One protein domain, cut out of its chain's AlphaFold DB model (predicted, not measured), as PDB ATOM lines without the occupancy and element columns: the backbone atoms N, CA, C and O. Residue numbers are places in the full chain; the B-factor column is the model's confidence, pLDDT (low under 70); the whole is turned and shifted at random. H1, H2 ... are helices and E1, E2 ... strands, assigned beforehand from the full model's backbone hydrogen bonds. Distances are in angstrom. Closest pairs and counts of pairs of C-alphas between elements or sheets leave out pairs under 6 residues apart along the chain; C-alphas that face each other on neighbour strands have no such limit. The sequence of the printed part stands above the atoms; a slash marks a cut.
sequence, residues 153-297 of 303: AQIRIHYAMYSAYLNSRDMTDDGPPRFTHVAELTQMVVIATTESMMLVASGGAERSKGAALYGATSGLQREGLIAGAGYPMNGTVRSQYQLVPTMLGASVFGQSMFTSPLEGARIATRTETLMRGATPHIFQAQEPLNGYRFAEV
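This is residues 153 to 297 of the 303 residues of an uncharacterized protein of Cryobacterium luteum (UniProt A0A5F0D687). A twisted sheet of four strands is covered on one face by three helices, H1, H3 and H4, with H1 crossing the strands in the middle of the fold. H5 crosses H1 beyond the end of E3, while H6 lies off to one side, and a long loop, residues 275 to 292, swings from it to the edge strand E4. The printed part has 145 residues, with six named helices and four named strands in the order H1 H2 E1 H3 H4 E2 E3 H5 H6 E4, a mixed class. The mixed sheet runs E2, E3, E1, E4. The whole is compact, with a radius of gyration of the C-alphas of 15.2 A and spans of 39 by 36 by 35 A.

The strands are E2, residues 226 to 230; E3, 240 to 245, 16.3 A long; E1, 188 to 193, 16.6 A; and E4, 293 to 296, ending at C-alpha 296 (102.990, 119.468, 159.453). H1, residues 153 to 168, is 22.4 A long and begins at C-alpha 153 (115.371, 135.947, 164.335). H3 is residues 194 to 202, and H4, residues 209 to 222, measures 19.9 A. H5 is residues 247 to 257, 15.2 A long; H2 is 182 to 186 and H6 is 267 to 274.

The hairpin E2 and E3 is antiparallel, with N 227 and O 244 2.8 A apart, within hydrogen-bond range. E3 and E1 are antiparallel, with N 190 and O 243 at 2.9 A. E1 and E4 are parallel at 25 degrees, with no backbone N and O within hydrogen-bond range; C-alphas 190 and 295 face each other at 5.7 A. H1, H3 and H4 are on the same face, two layers with the sheet. H1 runs across the strands at a height over the sheet of 9.3 A. H4 runs along E2, at 16 degrees on the local plane. H3 stands up from the sheet, its line rising 77 degrees out of a local plane fitted to just 6 C-alphas. E1, H3 H4, E2 form a split strand-helix-strand unit, two strands running the same way with E3 between them, and a right-handed crossover. H1 is the hub: its residues 153 to 160 touch H3, closest C-alphas Ala 153 and Ala 201 at 4.5 A; 153 to 158 touch H4, Gln 154 and Ala 216 at 4.5 A; and 158 to 162 touch H5, Tyr 162 and Phe 253 at 6.8 A. H2 and H5 only graze the sheet. H1 and H6 are apart. In the six helices every O i to N i+4 pair is within hydrogen-bond range.

The C-alphas of Gly 235 and Leu 262 are the two farthest apart, at 44.0 A. The printed part has no cut. The links H1 to H2 and H6 to E4 are long; residues 170 to 175 and 272 to 282, of which 272 to 274 belong to H6, stand free. The mean pLDDT of the printed part is 72.8; residues 169 to 180, 235 to 237 and 259 to 297 are under 70.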
ATOM      1  N   ALA A 153     115.546 137.057 165.272       96.69
ATOM      2  CA  ALA A 153     115.371 135.947 164.335       96.69
ATOM      3  C   ALA A 153     115.391 134.577 165.040       96.69
ATOM      4  O   ALA A 153     114.598 133.699 164.702       96.69
ATOM      5  N   GLN A 154     116.258 134.395 166.042       98.25
ATOM      6  CA  GLN A 154     116.310 133.173 166.854       98.25
ATOM      7  C   GLN A 154     115.030 132.994 167.667       98.25
ATOM      8  O   GLN A 154     114.440 131.916 167.625       98.25
ATOM      9  N   ILE A 155     114.555 134.052 168.333       98.19
ATOM     10  CA  ILE A 155     113.305 134.031 169.105       98.19
ATOM     11  C   ILE A 155     112.107 133.673 168.220       98.19
ATOM     12  O   ILE A 155     111.306 132.813 168.584       98.19
ATOM     13  N   ARG A 156     111.992 134.282 167.034       97.06
ATOM     14  CA  ARG A 156     110.887 134.015 166.098       97.06
ATOM     15  C   ARG A 156     110.883 132.571 165.606       97.06
ATOM     16  O   ARG A 156     109.830 131.942 165.593       97.06
ATOM     17  N   ILE A 157     112.048 132.028 165.247       97.38
ATOM     18  CA  ILE A 157     112.176 130.632 164.801       97.38
ATOM     19  C   ILE A 157     111.876 129.662 165.944       97.38
ATOM     20  O   ILE A 157     111.132 128.701 165.752       97.38
ATOM     21  N   HIS A 158     112.396 129.945 167.139       97.69
ATOM     22  CA  HIS A 158     112.109 129.176 168.343       97.69
ATOM     23  C   HIS A 158     110.604 129.148 168.640       97.69
ATOM     24  O   HIS A 158     110.017 128.078 168.793       97.69
ATOM     25  N   TYR A 159     109.956 130.315 168.633       96.44
ATOM     26  CA  TYR A 159     108.516 130.436 168.820       96.44
ATOM     27  C   TYR A 159     107.727 129.674 167.761       96.44
ATOM     28  O   TYR A 159     106.864 128.877 168.117       96.44
ATOM     29  N   ALA A 160     108.018 129.885 166.474       94.25
ATOM     30  CA  ALA A 160     107.296 129.234 165.385       94.25
ATOM     31  C   ALA A 160     107.374 127.705 165.492       94.25
ATOM     32  O   ALA A 160     106.364 127.025 165.340       94.25
ATOM     33  N   MET A 161     108.546 127.167 165.833       93.56
ATOM     34  CA  MET A 161     108.736 125.729 166.004       93.56
ATOM     35  C   MET A 161     107.914 125.165 167.174       93.56
ATOM     36  O   MET A 161     107.160 124.209 166.993       93.56
ATOM     37  N   TYR A 162     108.044 125.745 168.371       92.00
ATOM     38  CA  TYR A 162     107.397 125.203 169.572       92.00
ATOM     39  C   TYR A 162     105.894 125.507 169.647       92.00
ATOM     40  O   TYR A 162     105.137 124.684 170.161       92.00
ATOM     41  N   SER A 163     105.436 126.631 169.091       89.56
ATOM     42  CA  SER A 163     103.999 126.916 168.948       89.56
ATOM     43  C   SER A 163     103.337 125.960 167.963       89.56
ATOM     44  O   SER A 163     102.249 125.457 168.225       89.56
ATOM     45  N   ALA A 164     104.008 125.637 166.859       86.81
ATOM     46  CA  ALA A 164     103.477 124.678 165.913       86.81
ATOM     47  C   ALA A 164     103.427 123.255 166.475       86.81
ATOM     48  O   ALA A 164     102.455 122.543 166.237       86.81
ATOM     49  N   TYR A 165     104.424 122.865 167.277       82.81
ATOM     50  CA  TYR A 165     104.348 121.632 168.055       82.81
ATOM     51  C   TYR A 165     103.112 121.618 168.961       82.81
ATOM     52  O   TYR A 165     102.343 120.657 168.928       82.81
ATOM     53  N   LEU A 166     102.893 122.699 169.714       80.38
ATOM     54  CA  LEU A 166     101.740 122.840 170.600       80.38
ATOM     55  C   LEU A 166     100.417 122.625 169.860       80.38
ATOM     56  O   LEU A 166      99.574 121.860 170.311       80.38
ATOM     57  N   ASN A 167     100.283 123.274 168.705       80.06
ATOM     58  CA  ASN A 167      99.072 123.256 167.888       80.06
ATOM     59  C   ASN A 167      98.886 121.940 167.115       80.06
ATOM     60  O   ASN A 167      97.796 121.678 166.621       80.06
ATOM     61  N   SER A 168      99.942 121.132 166.971       74.06
ATOM     62  CA  SER A 168      99.880 119.831 166.290       74.06
ATOM     63  C   SER A 168      99.332 118.706 167.164       74.06
ATOM     64  O   SER A 168      98.983 117.645 166.648       74.06
ATOM     65  N   ARG A 169      99.271 118.908 168.485       66.69
ATOM     66  CA  ARG A 169      98.578 117.975 169.368       66.69
ATOM     67  C   ARG A 169      97.081 118.188 169.214       66.69
ATOM     68  O   ARG A 169      96.597 119.293 169.438       66.69
ATOM     69  N   ASP A 170      96.373 117.122 168.847       58.03
ATOM     70  CA  ASP A 170      94.916 117.093 168.907       58.03
ATOM     71  C   ASP A 170      94.483 117.559 170.302       58.03
ATOM     72  O   ASP A 170      94.859 116.966 171.315       58.03
ATOM     73  N   MET A 171      93.680 118.623 170.350       51.47
ATOM     74  CA  MET A 171      93.109 119.191 171.580       51.47
ATOM     75  C   MET A 171      92.141 118.227 172.295       51.47
ATOM     76  O   MET A 171      91.435 118.635 173.208       51.47
ATOM     77  N   THR A 172      92.055 116.965 171.864       51.38
ATOM     78  CA  THR A 172      91.216 115.926 172.469       51.38
ATOM     79  C   THR A 172      91.794 115.371 173.768       51.38
ATOM     80  O   THR A 172      91.112 114.615 174.451       51.38
ATOM     81  N   ASP A 173      93.049 115.690 174.089       57.69
ATOM     82  CA  ASP A 173      93.651 115.378 175.382       57.69
ATOM     83  C   ASP A 173      93.452 116.601 176.296       57.69
ATOM     84  O   ASP A 173      94.088 117.634 176.099       57.69
ATOM     85  N   ASP A 174      92.541 116.510 177.273       56.06
ATOM     86  CA  ASP A 174      92.096 117.612 178.156       56.06
ATOM     87  C   ASP A 174      93.210 118.198 179.064       56.06
ATOM     88  O   ASP A 174      92.964 119.018 179.955       56.06
ATOM     89  N   GLY A 175      94.459 117.765 178.886       55.78
ATOM     90  CA  GLY A 175      95.612 118.231 179.638       55.78
ATOM     91  C   GLY A 175      96.280 119.452 179.000       55.78
ATOM     92  O   GLY A 175      96.374 119.547 177.776       55.78
ATOM     93  N   PRO A 176      96.844 120.378 179.803       53.19
ATOM     94  CA  PRO A 176      97.721 121.399 179.255       53.19
ATOM     95  C   PRO A 176      98.866 120.704 178.503       53.19
ATOM     96  O   PRO A 176      99.399 119.707 179.002       53.19
ATOM     97  N   PRO A 177      99.265 121.203 177.327       54.62
ATOM     98  CA  PRO A 177     100.340 120.614 176.551       54.62
ATOM     99  C   PRO A 177     101.613 120.572 177.394       54.62
ATOM    100  O   PRO A 177     102.195 121.592 177.761       54.62
ATOM    101  N   ARG A 178     102.036 119.356 177.732       61.72
ATOM    102  CA  ARG A 178     103.230 119.134 178.531       61.72
ATOM    103  C   ARG A 178     104.350 118.638 177.633       61.72
ATOM    104  O   ARG A 178     104.273 117.562 177.044       61.72
ATOM    105  N   PHE A 179     105.440 119.394 177.612       69.12
ATOM    106  CA  PHE A 179     106.754 118.951 177.146       69.12
ATOM    107  C   PHE A 179     107.382 117.911 178.101       69.12
ATOM    108  O   PHE A 179     108.588 117.908 178.321       69.12
ATOM    109  N   THR A 180     106.577 117.073 178.761       62.59
ATOM    110  CA  THR A 180     107.017 116.234 179.888       62.59
ATOM    111  C   THR A 180     107.672 114.936 179.465       62.59
ATOM    112  O   THR A 180     108.401 114.343 180.258       62.59
ATOM    113  N   HIS A 181     107.441 114.476 178.239       71.06
ATOM    114  CA  HIS A 181     107.990 113.212 177.776       71.06
ATOM    115  C   HIS A 181     109.177 113.467 176.854       71.06
ATOM    116  O   HIS A 181     109.027 113.725 175.661       71.06
ATOM    117  N   VAL A 182     110.376 113.344 177.428       73.12
ATOM    118  CA  VAL A 182     111.654 113.440 176.704       73.12
ATOM    119  C   VAL A 182     111.655 112.536 175.470       73.12
ATOM    120  O   VAL A 182     112.054 112.971 174.394       73.12
ATOM    121  N   ALA A 183     111.145 111.308 175.613       72.81
ATOM    122  CA  ALA A 183     111.065 110.334 174.528       72.81
ATOM    123  C   ALA A 183     110.248 110.850 173.332       72.81
ATOM    124  O   ALA A 183     110.656 110.658 172.190       72.81
ATOM    125  N   GLU A 184     109.144 111.557 173.586       74.12
ATOM    126  CA  GLU A 184     108.318 112.124 172.523       74.12
ATOM    127  C   GLU A 184     109.065 113.247 171.813       74.12
ATOM    128  O   GLU A 184     109.217 113.190 170.601       74.12
ATOM    129  N   LEU A 185     109.628 114.208 172.553       77.56
ATOM    130  CA  LEU A 185     110.370 115.322 171.951       77.56
ATOM    131  C   LEU A 185     111.571 114.862 171.116       77.56
ATOM    132  O   LEU A 185     111.824 115.426 170.053       77.56
ATOM    133  N   THR A 186     112.280 113.815 171.548       75.56
ATOM    134  CA  THR A 186     113.426 113.266 170.799       75.56
ATOM    135  C   THR A 186     113.043 112.588 169.482       75.56
ATOM    136  O   THR A 186     113.892 112.425 168.611       75.56
ATOM    137  N   GLN A 187     111.776 112.200 169.322       78.81
ATOM    138  CA  GLN A 187     111.251 111.564 168.110       78.81
ATOM    139  C   GLN A 187     110.543 112.558 167.185       78.81
ATOM    140  O   GLN A 187     109.891 112.148 166.223       78.81
ATOM    141  N   MET A 188     110.635 113.857 167.467       80.00
ATOM    142  CA  MET A 188     109.907 114.864 166.712       80.00
ATOM    143  C   MET A 188     110.793 115.635 165.760       80.00
ATOM    144  O   MET A 188     111.925 116.004 166.062       80.00
ATOM    145  N   VAL A 189     110.214 115.904 164.597       86.81
ATOM    146  CA  VAL A 189     110.784 116.771 163.580       86.81
ATOM    147  C   VAL A 189     109.687 117.728 163.151       86.81
ATOM    148  O   VAL A 189     108.606 117.308 162.734       86.81
ATOM    149  N   VAL A 190     109.965 119.020 163.270       88.50
ATOM    150  CA  VAL A 190     109.089 120.071 162.762       88.50
ATOM    151  C   VAL A 190     109.469 120.324 161.313       88.50
ATOM    152  O   VAL A 190     110.622 120.647 161.024       88.50
ATOM    153  N   ILE A 191     108.505 120.165 160.406       89.94
ATOM    154  CA  ILE A 191     108.693 120.411 158.974       89.94
ATOM    155  C   ILE A 191     107.849 121.614 158.571       89.94
ATOM    156  O   ILE A 191     106.637 121.639 158.784       89.94
ATOM    157  N   ALA A 192     108.503 122.596 157.961       90.38
ATOM    158  CA  ALA A 192     107.873 123.781 157.396       90.38
ATOM    159  C   ALA A 192     108.457 124.068 156.013       90.38
ATOM    160  O   ALA A 192     109.507 123.532 155.645       90.38
ATOM    161  N   THR A 193     107.802 124.926 155.229       92.25
ATOM    162  CA  THR A 193     108.404 125.334 153.961       92.25
ATOM    163  C   THR A 193     109.618 126.234 154.204       92.25
ATOM    164  O   THR A 193     109.627 127.056 155.124       92.25
ATOM    165  N   THR A 194     110.647 126.107 153.369       91.62
ATOM    166  CA  THR A 194     111.846 126.955 153.415       91.62
ATOM    167  C   THR A 194     111.474 128.436 153.326       91.62
ATOM    168  O   THR A 194     112.047 129.257 154.037       91.62
ATOM    169  N   GLU A 195     110.486 128.773 152.496       91.12
ATOM    170  CA  GLU A 195     109.989 130.138 152.327       91.12
ATOM    171  C   GLU A 195     109.321 130.673 153.598       91.12
ATOM    172  O   GLU A 195     109.673 131.762 154.057       91.12
ATOM    173  N   SER A 196     108.436 129.888 154.222       90.88
ATOM    174  CA  SER A 196     107.812 130.250 155.499       90.88
ATOM    175  C   SER A 196     108.865 130.491 156.583       90.88
ATOM    176  O   SER A 196     108.804 131.484 157.306       90.88
ATOM    177  N   MET A 197     109.874 129.623 156.675       92.94
ATOM    178  CA  MET A 197     110.947 129.744 157.666       92.94
ATOM    179  C   MET A 197     111.838 130.962 157.423       92.94
ATOM    180  O   MET A 197     112.217 131.666 158.360       92.94
ATOM    181  N   MET A 198     112.137 131.249 156.158       92.75
ATOM    182  CA  MET A 198     112.844 132.458 155.745       92.75
ATOM    183  C   MET A 198     112.067 133.726 156.110       92.75
ATOM    184  O   MET A 198     112.669 134.685 156.595       92.75
ATOM    185  N   LEU A 199     110.745 133.725 155.918       90.19
ATOM    186  CA  LEU A 199     109.883 134.844 156.290       90.19
ATOM    187  C   LEU A 199     109.849 135.067 157.807       90.19
ATOM    188  O   LEU A 199     110.000 136.202 158.259       90.19
ATOM    189  N   VAL A 200     109.687 133.993 158.587       92.62
ATOM    190  CA  VAL A 200     109.697 134.043 160.058       92.62
ATOM    191  C   VAL A 200     111.031 134.596 160.565       92.62
ATOM    192  O   VAL A 200     111.045 135.514 161.387       92.62
ATOM    193  N   ALA A 201     112.155 134.089 160.047       93.12
ATOM    194  CA  ALA A 201     113.484 134.537 160.456       93.12
ATOM    195  C   ALA A 201     113.721 136.020 160.134       93.12
ATOM    196  O   ALA A 201     114.267 136.750 160.962       93.12
ATOM    197  N   SER A 202     113.303 136.486 158.952       91.75
ATOM    198  CA  SER A 202     113.514 137.879 158.544       91.75
ATOM    199  C   SER A 202     112.505 138.860 159.147       91.75
ATOM    200  O   SER A 202     112.727 140.069 159.087       91.75
ATOM    201  N   GLY A 203     111.405 138.371 159.733       87.94
ATOM    202  CA  GLY A 203     110.287 139.209 160.183       87.94
ATOM    203  C   GLY A 203     109.663 140.007 159.049       87.94
ATOM    204  O   GLY A 203     109.369 141.186 159.222       87.94
ATOM    205  N   GLY A 204     109.557 139.407 157.864       82.19
ATOM    206  CA  GLY A 204     109.018 140.081 156.683       82.19
ATOM    207  C   GLY A 204     110.011 140.971 155.933       82.19
ATOM    208  O   GLY A 204     109.715 141.377 154.812       82.19
ATOM    209  N   ALA A 205     111.210 141.233 156.466       81.81
ATOM    210  CA  ALA A 205     112.218 141.988 155.730       81.81
ATOM    211  C   ALA A 205     112.653 141.222 154.465       81.81
ATOM    212  O   ALA A 205     112.961 140.026 154.518       81.81
ATOM    213  N   GLU A 206     112.684 141.902 153.315       70.00
ATOM    214  CA  GLU A 206     113.038 141.272 152.035       70.00
ATOM    215  C   GLU A 206     114.525 140.917 151.925       70.00
ATOM    216  O   GLU A 206     114.898 139.961 151.244       70.00
ATOM    217  N   ARG A 207     115.395 141.671 152.600       73.69
ATOM    218  CA  ARG A 207     116.844 141.515 152.461       73.69
ATOM    219  C   ARG A 207     117.356 140.333 153.289       73.69
ATOM    220  O   ARG A 207     117.145 140.261 154.492       73.69
ATOM    221  N   SER A 208     118.113 139.453 152.633       80.56
ATOM    222  CA  SER A 208     118.930 138.397 153.254       80.56
ATOM    223  C   SER A 208     118.172 137.320 154.053       80.56
ATOM    224  O   SER A 208     118.688 136.791 155.040       80.56
ATOM    225  N   LYS A 209     116.965 136.933 153.610       87.44
ATOM    226  CA  LYS A 209     116.132 135.935 154.313       87.44
ATOM    227  C   LYS A 209     116.859 134.608 154.592       87.44
ATOM    228  O   LYS A 209     116.729 134.039 155.673       87.44
ATOM    229  N   GLY A 210     117.680 134.143 153.646       89.50
ATOM    230  CA  GLY A 210     118.471 132.919 153.813       89.50
ATOM    231  C   GLY A 210     119.558 133.027 154.886       89.50
ATOM    232  O   GLY A 210     119.717 132.103 155.682       89.50
ATOM    233  N   ALA A 211     120.264 134.160 154.964       92.75
ATOM    234  CA  ALA A 211     121.270 134.379 156.003       92.75
ATOM    235  C   ALA A 211     120.625 134.516 157.390       92.75
ATOM    236  O   ALA A 211     121.170 133.998 158.362       92.75
ATOM    237  N   ALA A 212     119.449 135.153 157.471       93.38
ATOM    238  CA  ALA A 212     118.679 135.246 158.709       93.38
ATOM    239  C   ALA A 212     118.272 133.854 159.220       93.38
ATOM    240  O   ALA A 212     118.522 133.541 160.381       93.38
ATOM    241  N   LEU A 213     117.723 132.995 158.351       95.00
ATOM    242  CA  LEU A 213     117.351 131.625 158.717       95.00
ATOM    243  C   LEU A 213     118.567 130.799 159.156       95.00
ATOM    244  O   LEU A 213     118.529 130.154 160.205       95.00
ATOM    245  N   TYR A 214     119.658 130.838 158.386       95.75
ATOM    246  CA  TYR A 214     120.875 130.092 158.707       95.75
ATOM    247  C   TYR A 214     121.520 130.565 160.017       95.75
ATOM    248  O   TYR A 214     121.863 129.748 160.871       95.75
ATOM    249  N   GLY A 215     121.655 131.880 160.212       96.44
ATOM    250  CA  GLY A 215     122.214 132.453 161.436       96.44
ATOM    251  C   GLY A 215     121.344 132.177 162.663       96.44
ATOM    252  O   GLY A 215     121.866 131.855 163.733       96.44
ATOM    253  N   ALA A 216     120.017 132.241 162.507       97.12
ATOM    254  CA  ALA A 216     119.086 131.927 163.580       97.12
ATOM    255  C   ALA A 216     119.198 130.459 164.006       97.12
ATOM    256  O   ALA A 216     119.455 130.168 165.169       97.12
ATOM    257  N   THR A 217     119.081 129.533 163.060       97.44
ATOM    258  CA  THR A 217     119.115 128.090 163.347       97.44
ATOM    259  C   THR A 217     120.470 127.628 163.874       97.44
ATOM    260  O   THR A 217     120.515 126.917 164.874       97.44
ATOM    261  N   SER A 218     121.576 128.113 163.303       97.62
ATOM    262  CA  SER A 218     122.925 127.809 163.803       97.62
ATOM    263  C   SER A 218     123.125 128.292 165.239       97.62
ATOM    264  O   SER A 218     123.713 127.590 166.059       97.62
ATOM    265  N   GLY A 219     122.628 129.487 165.569       97.88
ATOM    266  CA  GLY A 219     122.727 129.995 166.931       97.88
ATOM    267  C   GLY A 219     121.809 129.263 167.908       97.88
ATOM    268  O   GLY A 219     122.270 128.899 168.980       97.88
ATOM    269  N   LEU A 220     120.570 128.934 167.523       98.12
ATOM    270  CA  LEU A 220     119.691 128.089 168.344       98.12
ATOM    271  C   LEU A 220     120.313 126.713 168.619       98.12
ATOM    272  O   LEU A 220     120.184 126.196 169.725       98.12
ATOM    273  N   GLN A 221     120.997 126.131 167.631       97.69
ATOM    274  CA  GLN A 221     121.702 124.862 167.797       97.69
ATOM    275  C   GLN A 221     122.898 125.005 168.745       97.69
ATOM    276  O   GLN A 221     123.090 124.164 169.619       97.69
ATOM    277  N   ARG A 222     123.676 126.088 168.620       98.12
ATOM    278  CA  ARG A 222     124.800 126.388 169.521       98.12
ATOM    279  C   ARG A 222     124.349 126.566 170.971       98.12
ATOM    280  O   ARG A 222     125.018 126.073 171.871       98.12
ATOM    281  N   GLU A 223     123.217 127.231 171.182       98.25
ATOM    282  CA  GLU A 223     122.613 127.418 172.506       98.25
ATOM    283  C   GLU A 223     121.889 126.153 173.025       98.25
ATOM    284  O   GLU A 223     121.336 126.159 174.123       98.25
ATOM    285  N   GLY A 224     121.865 125.061 172.251       97.44
ATOM    286  CA  GLY A 224     121.233 123.797 172.639       97.44
ATOM    287  C   GLY A 224     119.703 123.839 172.671       97.44
ATOM    288  O   GLY A 224     119.087 122.975 173.289       97.44
ATOM    289  N   LEU A 225     119.078 124.829 172.025       97.00
ATOM    290  CA  LEU A 225     117.620 124.998 171.963       97.00
ATOM    291  C   LEU A 225     116.975 124.142 170.867       97.00
ATOM    292  O   LEU A 225     115.802 123.768 170.976       97.00
ATOM    293  N   ILE A 226     117.754 123.786 169.845       96.50
ATOM    294  CA  ILE A 226     117.420 122.788 168.821       96.50
ATOM    295  C   ILE A 226     118.593 121.816 168.657       96.50
ATOM    296  O   ILE A 226     119.747 122.203 168.823       96.50
ATOM    297  N   ALA A 227     118.313 120.558 168.329       95.69
ATOM    298  CA  ALA A 227     119.344 119.544 168.114       95.69
ATOM    299  C   ALA A 227     119.919 119.611 166.691       95.69
ATOM    300  O   ALA A 227     121.063 119.223 166.460       95.69
ATOM    301  N   GLY A 228     119.140 120.124 165.736       94.75
ATOM    302  CA  GLY A 228     119.570 120.282 164.356       94.75
ATOM    303  C   GLY A 228     118.563 121.045 163.509       94.75
ATOM    304  O   GLY A 228     117.382 121.152 163.854       94.75
ATOM    305  N   ALA A 229     119.057 121.569 162.390       95.44
ATOM    306  CA  ALA A 229     118.273 122.258 161.379       95.44
ATOM    307  C   ALA A 229     118.835 121.971 159.983       95.44
ATOM    308  O   ALA A 229     120.055 121.943 159.802       95.44
ATOM    309  N   GLY A 230     117.976 121.779 158.984       93.44
ATOM    310  CA  GLY A 230     118.453 121.555 157.620       93.44
ATOM    311  C   GLY A 230     117.396 121.071 156.639       93.44
ATOM    312  O   GLY A 230     116.207 121.013 156.936       93.44
ATOM    313  N   TYR A 231     117.856 120.727 155.439       90.06
ATOM    314  CA  TYR A 231     117.020 120.134 154.400       90.06
ATOM    315  C   TYR A 231     116.971 118.606 154.567       90.06
ATOM    316  O   TYR A 231     117.997 118.010 154.911       90.06
ATOM    317  N   PRO A 232     115.831 117.949 154.284       83.88
ATOM    318  CA  PRO A 232     115.755 116.491 154.307       83.88
ATOM    319  C   PRO A 232     116.745 115.870 153.311       83.88
ATOM    320  O   PRO A 232     116.747 116.218 152.129       83.88
ATOM    321  N   MET A 233     117.557 114.910 153.768       76.81
ATOM    322  CA  MET A 233     118.554 114.228 152.923       76.81
ATOM    323  C   MET A 233     117.927 113.355 151.822       76.81
ATOM    324  O   MET A 233     118.549 113.142 150.785       76.81
ATOM    325  N   ASN A 234     116.677 112.913 151.996       78.19
ATOM    326  CA  ASN A 234     116.010 111.969 151.088       78.19
ATOM    327  C   ASN A 234     115.323 112.614 149.865       78.19
ATOM    328  O   ASN A 234     114.535 111.957 149.198       78.19
ATOM    329  N   GLY A 235     115.635 113.875 149.549       57.75
ATOM    330  CA  GLY A 235     115.556 114.439 148.196       57.75
ATOM    331  C   GLY A 235     114.255 114.257 147.397       57.75
ATOM    332  O   GLY A 235     114.118 113.322 146.621       57.75
ATOM    333  N   THR A 236     113.387 115.274 147.427       52.97
ATOM    334  CA  THR A 236     112.690 115.776 146.211       52.97
ATOM    335  C   THR A 236     112.182 117.208 146.403       52.97
ATOM    336  O   THR A 236     112.017 117.949 145.439       52.97
ATOM    337  N   VAL A 237     112.009 117.648 147.652       68.19
ATOM    338  CA  VAL A 237     111.370 118.926 147.974       68.19
ATOM    339  C   VAL A 237     112.372 119.852 148.677       68.19
ATOM    340  O   VAL A 237     112.391 119.962 149.899       68.19
ATOM    341  N   ARG A 238     113.225 120.555 147.907       70.69
ATOM    342  CA  ARG A 238     114.105 121.636 148.435       70.69
ATOM    343  C   ARG A 238     113.319 122.780 149.097       70.69
ATOM    344  O   ARG A 238     113.907 123.662 149.723       70.69
ATOM    345  N   SER A 239     111.998 122.775 148.956       85.69
ATOM    346  CA  SER A 239     111.103 123.710 149.620       85.69
ATOM    347  C   SER A 239     110.725 123.300 151.043       85.69
ATOM    348  O   SER A 239     109.939 124.026 151.633       85.69
ATOM    349  N   GLN A 240     111.264 122.216 151.619       90.62
ATOM    350  CA  GLN A 240     111.053 121.860 153.028       90.62
ATOM    351  C   GLN A 240     112.304 122.080 153.883       90.62
ATOM    352  O   GLN A 240     113.416 121.734 153.487       90.62
ATOM    353  N   TYR A 241     112.091 122.594 155.090       92.44
ATOM    354  CA  TYR A 241     113.099 122.833 156.109       92.44
ATOM    355  C   TYR A 241     112.694 122.117 157.399       92.44
ATOM    356  O   TYR A 241     111.537 122.192 157.822       92.44
ATOM    357  N   GLN A 242     113.637 121.397 157.997       93.31
ATOM    358  CA  GLN A 242     113.427 120.567 159.177       93.31
ATOM    359  C   GLN A 242     114.115 121.177 160.392       93.31
ATOM    360  O   GLN A 242     115.244 121.663 160.290       93.31
ATOM    361  N   LEU A 243     113.446 121.110 161.538       93.75
ATOM    362  CA  LEU A 243     113.985 121.469 162.843       93.75
ATOM    363  C   LEU A 243     113.760 120.326 163.831       93.75
ATOM    364  O   LEU A 243     112.677 119.739 163.869       93.75
ATOM    365  N   VAL A 244     114.768 120.041 164.652       93.12
ATOM    366  CA  VAL A 244     114.689 119.024 165.707       93.12
ATOM    367  C   VAL A 244     114.663 119.729 167.068       93.12
ATOM    368  O   VAL A 244     115.675 120.330 167.441       93.12
ATOM    369  N   PRO A 245     113.538 119.714 167.806       93.81
ATOM    370  CA  PRO A 245     113.434 120.375 169.102       93.81
ATOM    371  C   PRO A 245     114.300 119.690 170.170       93.81
ATOM    372  O   PRO A 245     114.768 118.563 170.008       93.81
ATOM    373  N   THR A 246     114.506 120.378 171.291       93.69
ATOM    374  CA  THR A 246     115.207 119.855 172.474       93.69
ATOM    375  C   THR A 246     114.367 120.065 173.726       93.69
ATOM    376  O   THR A 246     113.457 120.892 173.755       93.69
ATOM    377  N   MET A 247     114.721 119.366 174.805       91.69
ATOM    378  CA  MET A 247     114.122 119.606 176.121       91.69
ATOM    379  C   MET A 247     114.388 121.020 176.643       91.69
ATOM    380  O   MET A 247     113.507 121.618 177.257       91.69
ATOM    381  N   LEU A 248     115.585 121.565 176.399       94.06
ATOM    382  CA  LEU A 248     115.928 122.909 176.856       94.06
ATOM    383  C   LEU A 248     115.079 123.961 176.137       94.06
ATOM    384  O   LEU A 248     114.479 124.801 176.801       94.06
ATOM    385  N   GLY A 249     114.964 123.883 174.808       95.50
ATOM    386  CA  GLY A 249     114.125 124.822 174.060       95.50
ATOM    387  C   GLY A 249     112.643 124.702 174.419       95.50
ATOM    388  O   GLY A 249     111.969 125.711 174.613       95.50
ATOM    389  N   ALA A 250     112.155 123.479 174.633       92.25
ATOM    390  CA  ALA A 250     110.804 123.239 175.127       92.25
ATOM    391  C   ALA A 250     110.565 123.880 176.506       92.25
ATOM    392  O   ALA A 250     109.545 124.536 176.718       92.25
ATOM    393  N   SER A 251     111.520 123.738 177.431       91.25
ATOM    394  CA  SER A 251     111.458 124.361 178.756       91.25
ATOM    395  C   SER A 251     111.473 125.886 178.669       91.25
ATOM    396  O   SER A 251     110.675 126.534 179.342       91.25
ATOM    397  N   VAL A 252     112.340 126.464 177.831       95.19
ATOM    398  CA  VAL A 252     112.388 127.915 177.593       95.19
ATOM    399  C   VAL A 252     111.050 128.402 177.051       95.19
ATOM    400  O   VAL A 252     110.466 129.318 177.615       95.19
ATOM    401  N   PHE A 253     110.521 127.759 176.007       94.56
ATOM    402  CA  PHE A 253     109.226 128.122 175.432       94.56
ATOM    403  C   PHE A 253     108.107 128.030 176.474       94.56
ATOM    404  O   PHE A 253     107.308 128.954 176.606       94.56
ATOM    405  N   GLY A 254     108.077 126.941 177.245       91.06
ATOM    406  CA  GLY A 254     107.054 126.712 178.254       91.06
ATOM    407  C   GLY A 254     107.061 127.762 179.365       91.06
ATOM    408  O   GLY A 254     106.018 128.335 179.678       91.06
ATOM    409  N   GLN A 255     108.240 128.066 179.912       91.25
ATOM    410  CA  GLN A 255     108.409 129.087 180.953       91.25
ATOM    411  C   GLN A 255     108.275 130.521 180.430       91.25
ATOM    412  O   GLN A 255     108.009 131.431 181.205       91.25
ATOM    413  N   SER A 256     108.457 130.750 179.132       94.19
ATOM    414  CA  SER A 256     108.221 132.056 178.516       94.19
ATOM    415  C   SER A 256     106.756 132.283 178.146       94.19
ATOM    416  O   SER A 256     106.302 133.424 178.162       94.19
ATOM    417  N   MET A 257     105.998 131.241 177.796       91.44
ATOM    418  CA  MET A 257     104.661 131.421 177.216       91.44
ATOM    419  C   MET A 257     103.504 130.955 178.107       91.44
ATOM    420  O   MET A 257     102.412 131.468 177.932       91.44
ATOM    421  N   PHE A 258     103.687 130.057 179.083       80.62
ATOM    422  CA  PHE A 258     102.555 129.464 179.831       80.62
ATOM    423  C   PHE A 258     102.549 129.766 181.331       80.62
ATOM    424  O   PHE A 258     102.123 128.946 182.142       80.62
ATOM    425  N   THR A 259     103.024 130.942 181.727       64.44
ATOM    426  CA  THR A 259     103.229 131.278 183.145       64.44
ATOM    427  C   THR A 259     101.987 131.761 183.874       64.44
ATOM    428  O   THR A 259     102.043 131.958 185.084       64.44
ATOM    429  N   SER A 260     100.862 131.929 183.180       51.03
ATOM    430  CA  SER A 260      99.576 132.177 183.822       51.03
ATOM    431  C   SER A 260      98.652 130.960 183.688       51.03
ATOM    432  O   SER A 260      98.412 130.504 182.565       51.03
ATOM    433  N   PRO A 261      98.035 130.481 184.789       41.72
ATOM    434  CA  PRO A 261      96.914 129.536 184.737       41.72
ATOM    435  C   PRO A 261      95.763 130.010 183.830       41.72
ATOM    436  O   PRO A 261      94.977 129.197 183.356       41.72
ATOM    437  N   LEU A 262      95.670 131.322 183.569       41.31
ATOM    438  CA  LEU A 262      94.654 131.945 182.718       41.31
ATOM    439  C   LEU A 262      95.083 132.077 181.239       41.31
ATOM    440  O   LEU A 262      94.234 132.346 180.387       41.31
ATOM    441  N   GLU A 263      96.368 131.896 180.896       46.53
ATOM    442  CA  GLU A 263      96.894 132.155 179.538       46.53
ATOM    443  C   GLU A 263      96.777 130.982 178.568       46.53
ATOM    444  O   GLU A 263      96.710 131.224 177.360       46.53
ATOM    445  N   GLY A 264      96.670 129.739 179.055       43.56
ATOM    446  CA  GLY A 264      96.471 128.571 178.185       43.56
ATOM    447  C   GLY A 264      95.273 128.734 177.236       43.56
ATOM    448  O   GLY A 264      95.325 128.295 176.092       43.56
ATOM    449  N   ALA A 265      94.239 129.462 177.672       35.22
ATOM    450  CA  ALA A 265      93.049 129.764 176.878       35.22
ATOM    451  C   ALA A 265      93.171 131.019 175.984       35.22
ATOM    452  O   ALA A 265      92.441 131.134 175.003       35.22
ATOM    453  N   ARG A 266      94.068 131.972 176.289       44.00
ATOM    454  CA  ARG A 266      94.169 133.272 175.581       44.00
ATOM    455  C   ARG A 266      95.184 133.280 174.436       44.00
ATOM    456  O   ARG A 266      95.000 134.010 173.460       44.00
ATOM    457  N   ILE A 267      96.241 132.469 174.520       44.41
ATOM    458  CA  ILE A 267      97.303 132.420 173.498       44.41
ATOM    459  C   ILE A 267      96.780 131.866 172.169       44.41
ATOM    460  O   ILE A 267      97.185 132.358 171.113       44.41
ATOM    461  N   ALA A 268      95.810 130.947 172.198       38.69
ATOM    462  CA  ALA A 268      95.123 130.483 170.992       38.69
ATOM    463  C   ALA A 268      94.482 131.656 170.214       38.69
ATOM    464  O   ALA A 268      94.668 131.780 169.006       38.69
ATOM    465  N   THR A 269      93.832 132.594 170.911       39.44
ATOM    466  CA  THR A 269      93.106 133.725 170.299       39.44
ATOM    467  C   THR A 269      94.024 134.879 169.853       39.44
ATOM    468  O   THR A 269      93.760 135.548 168.849       39.44
ATOM    469  N   ARG A 270      95.133 135.136 170.567       39.88
ATOM    470  CA  ARG A 270      96.098 136.204 170.212       39.88
ATOM    471  C   ARG A 270      97.027 135.785 169.065       39.88
ATOM    472  O   ARG A 270      97.349 136.619 168.217       39.88
ATOM    473  N   THR A 271      97.375 134.497 168.975       43.66
ATOM    474  CA  THR A 271      98.145 133.940 167.847       43.66
ATOM    475  C   THR A 271      97.359 134.038 166.539       43.66
ATOM    476  O   THR A 271      97.926 134.427 165.524       43.66
ATOM    477  N   GLU A 272      96.039 133.821 166.567       38.03
ATOM    478  CA  GLU A 272      95.170 134.092 165.413       38.03
ATOM    479  C   GLU A 272      95.210 135.559 164.972       38.03
ATOM    480  O   GLU A 272      95.160 135.839 163.782       38.03
ATOM    481  N   THR A 273      95.323 136.511 165.901       40.75
ATOM    482  CA  THR A 273      95.319 137.948 165.573       40.75
ATOM    483  C   THR A 273      96.656 138.414 164.990       40.75
ATOM    484  O   THR A 273      96.664 139.199 164.046       40.75
ATOM    485  N   LEU A 274      97.781 137.886 165.485       41.91
ATOM    486  CA  LEU A 274      99.112 138.135 164.912       41.91
ATOM    487  C   LEU A 274      99.322 137.419 163.562       41.91
ATOM    488  O   LEU A 274     100.141 137.861 162.762       41.91
ATOM    489  N   MET A 275      98.555 136.355 163.288       42.41
ATOM    490  CA  MET A 275      98.618 135.556 162.052       42.41
ATOM    491  C   MET A 275      97.453 135.826 161.075       42.41
ATOM    492  O   MET A 275      97.398 135.216 160.010       42.41
ATOM    493  N   ARG A 276      96.531 136.756 161.381       39.72
ATOM    494  CA  ARG A 276      95.278 137.025 160.629       39.72
ATOM    495  C   ARG A 276      95.453 137.593 159.209       39.72
ATOM    496  O   ARG A 276      94.462 137.892 158.552       39.72
ATOM    497  N   GLY A 277      96.688 137.707 158.721       36.22
ATOM    498  CA  GLY A 277      97.004 137.939 157.307       36.22
ATOM    499  C   GLY A 277      97.104 136.660 156.463       36.22
ATOM    500  O   GLY A 277      97.423 136.749 155.284       36.22
ATOM    501  N   ALA A 278      96.870 135.477 157.040       34.03
ATOM    502  CA  ALA A 278      97.077 134.193 156.376       34.03
ATOM    503  C   ALA A 278      95.792 133.347 156.329       34.03
ATOM    504  O   ALA A 278      95.262 132.923 157.355       34.03
ATOM    505  N   THR A 279      95.289 133.084 155.122       31.19
ATOM    506  CA  THR A 279      94.092 132.262 154.878       31.19
ATOM    507  C   THR A 279      94.382 130.768 155.114       31.19
ATOM    508  O   THR A 279      95.433 130.292 154.664       31.19
ATOM    509  N   PRO A 280      93.482 129.998 155.761       29.88
ATOM    510  CA  PRO A 280      93.695 128.576 156.030       29.88
ATOM    511  C   PRO A 280      93.219 127.677 154.875       29.88
ATOM    512  O   PRO A 280      92.115 127.842 154.355       29.88
ATOM    513  N   HIS A 281      94.019 126.663 154.525       30.67
ATOM    514  CA  HIS A 281      93.599 125.553 153.662       30.67
ATOM    515  C   HIS A 281      93.830 124.195 154.340       30.67
ATOM    516  O   HIS A 281      94.883 123.935 154.920       30.67
ATOM    517  N   ILE A 282      92.799 123.351 154.240       28.97
ATOM    518  CA  ILE A 282      92.597 122.064 154.920       28.97
ATOM    519  C   ILE A 282      93.571 120.974 154.415       28.97
ATOM    520  O   ILE A 282      94.017 120.981 153.267       28.97
ATOM    521  N   PHE A 283      93.916 120.061 155.327       33.06
ATOM    522  CA  PHE A 283      94.992 119.069 155.271       33.06
ATOM    523  C   PHE A 283      94.650 117.765 154.527       33.06
ATOM    524  O   PHE A 283      93.506 117.319 154.501       33.06
ATOM    525  N   GLN A 284      95.698 117.114 154.013       25.89
ATOM    526  CA  GLN A 284      95.766 115.674 153.750       25.89
ATOM    527  C   GLN A 284      97.024 115.163 154.461       25.89
ATOM    528  O   GLN A 284      98.108 115.689 154.216       25.89
ATOM    529  N   ALA A 285      96.870 114.183 155.350       27.67
ATOM    530  CA  ALA A 285      97.982 113.543 156.044       27.67
ATOM    531  C   ALA A 285      98.733 112.602 155.091       27.67
ATOM    532  O   ALA A 285      98.110 111.851 154.341       27.67
ATOM    533  N   GLN A 286     100.065 112.628 155.136       34.66
ATOM    534  CA  GLN A 286     100.917 111.655 154.454       34.66
ATOM    535  C   GLN A 286     101.516 110.706 155.499       34.66
ATOM    536  O   GLN A 286     101.926 111.153 156.571       34.66
ATOM    537  N   GLU A 287     101.531 109.401 155.212       31.12
ATOM    538  CA  GLU A 287     102.039 108.404 156.158       31.12
ATOM    539  C   GLU A 287     103.529 108.604 156.476       31.12
ATOM    540  O   GLU A 287     104.315 108.980 155.598       31.12
ATOM    541  N   PRO A 288     103.943 108.344 157.728       35.31
ATOM    542  CA  PRO A 288     105.306 108.583 158.150       35.31
ATOM    543  C   PRO A 288     106.286 107.586 157.523       35.31
ATOM    544  O   PRO A 288     106.236 106.385 157.776       35.31
ATOM    545  N   LEU A 289     107.261 108.099 156.775       39.25
ATOM    546  CA  LEU A 289     108.463 107.346 156.423       39.25
ATOM    547  C   LEU A 289     109.370 107.259 157.669       39.25
ATOM    548  O   LEU A 289     109.800 108.281 158.198       39.25
ATOM    549  N   ASN A 290     109.685 106.037 158.117       43.88
ATOM    550  CA  ASN A 290     110.686 105.706 159.151       43.88
ATOM    551  C   ASN A 290     110.352 105.989 160.635       43.88
ATOM    552  O   ASN A 290     111.256 106.278 161.414       43.88
ATOM    553  N   GLY A 291     109.099 105.842 161.077       36.44
ATOM    554  CA  GLY A 291     108.783 105.763 162.518       36.44
ATOM    555  C   GLY A 291     108.834 107.084 163.302       36.44
ATOM    556  O   GLY A 291     108.677 107.072 164.520       36.44
ATOM    557  N   TYR A 292     109.004 108.220 162.620       37.56
ATOM    558  CA  TYR A 292     108.857 109.560 163.196       37.56
ATOM    559  C   TYR A 292     107.399 110.033 163.103       37.56
ATOM    560  O   TYR A 292     106.720 109.764 162.112       37.56
ATOM    561  N   ARG A 293     106.909 110.770 164.111       43.09
ATOM    562  CA  ARG A 293     105.623 111.486 164.023       43.09
ATOM    563  C   ARG A 293     105.875 112.886 163.462       43.09
ATOM    564  O   ARG A 293     106.629 113.658 164.052       43.09
ATOM    565  N   PHE A 294     105.258 113.209 162.327       41.22
ATOM    566  CA  PHE A 294     105.381 114.522 161.694       41.22
ATOM    567  C   PHE A 294     104.300 115.473 162.210       41.22
ATOM    568  O   PHE A 294     103.115 115.156 162.146       41.22
ATOM    569  N   ALA A 295     104.711 116.650 162.675       43.09
ATOM    570  CA  ALA A 295     103.827 117.801 162.801       43.09
ATOM    571  C   ALA A 295     103.981 118.636 161.524       43.09
ATOM    572  O   ALA A 295     105.035 119.241 161.302       43.09
ATOM    573  N   GLU A 296     102.974 118.622 160.646       41.72
ATOM    574  CA  GLU A 296     102.990 119.468 159.453       41.72
ATOM    575  C   GLU A 296     102.621 120.898 159.849       41.72
ATOM    576  O   GLU A 296     101.481 121.188 160.216       41.72
ATOM    577  N   VAL A 297     103.588 121.809 159.764       39.91
ATOM    578  CA  VAL A 297     103.359 123.222 160.060       39.91
ATOM    579  C   VAL A 297     103.127 123.959 158.754       39.91
ATOM    580  O   VAL A 297     104.062 124.386 158.071       39.91
TER     581      VAL A 297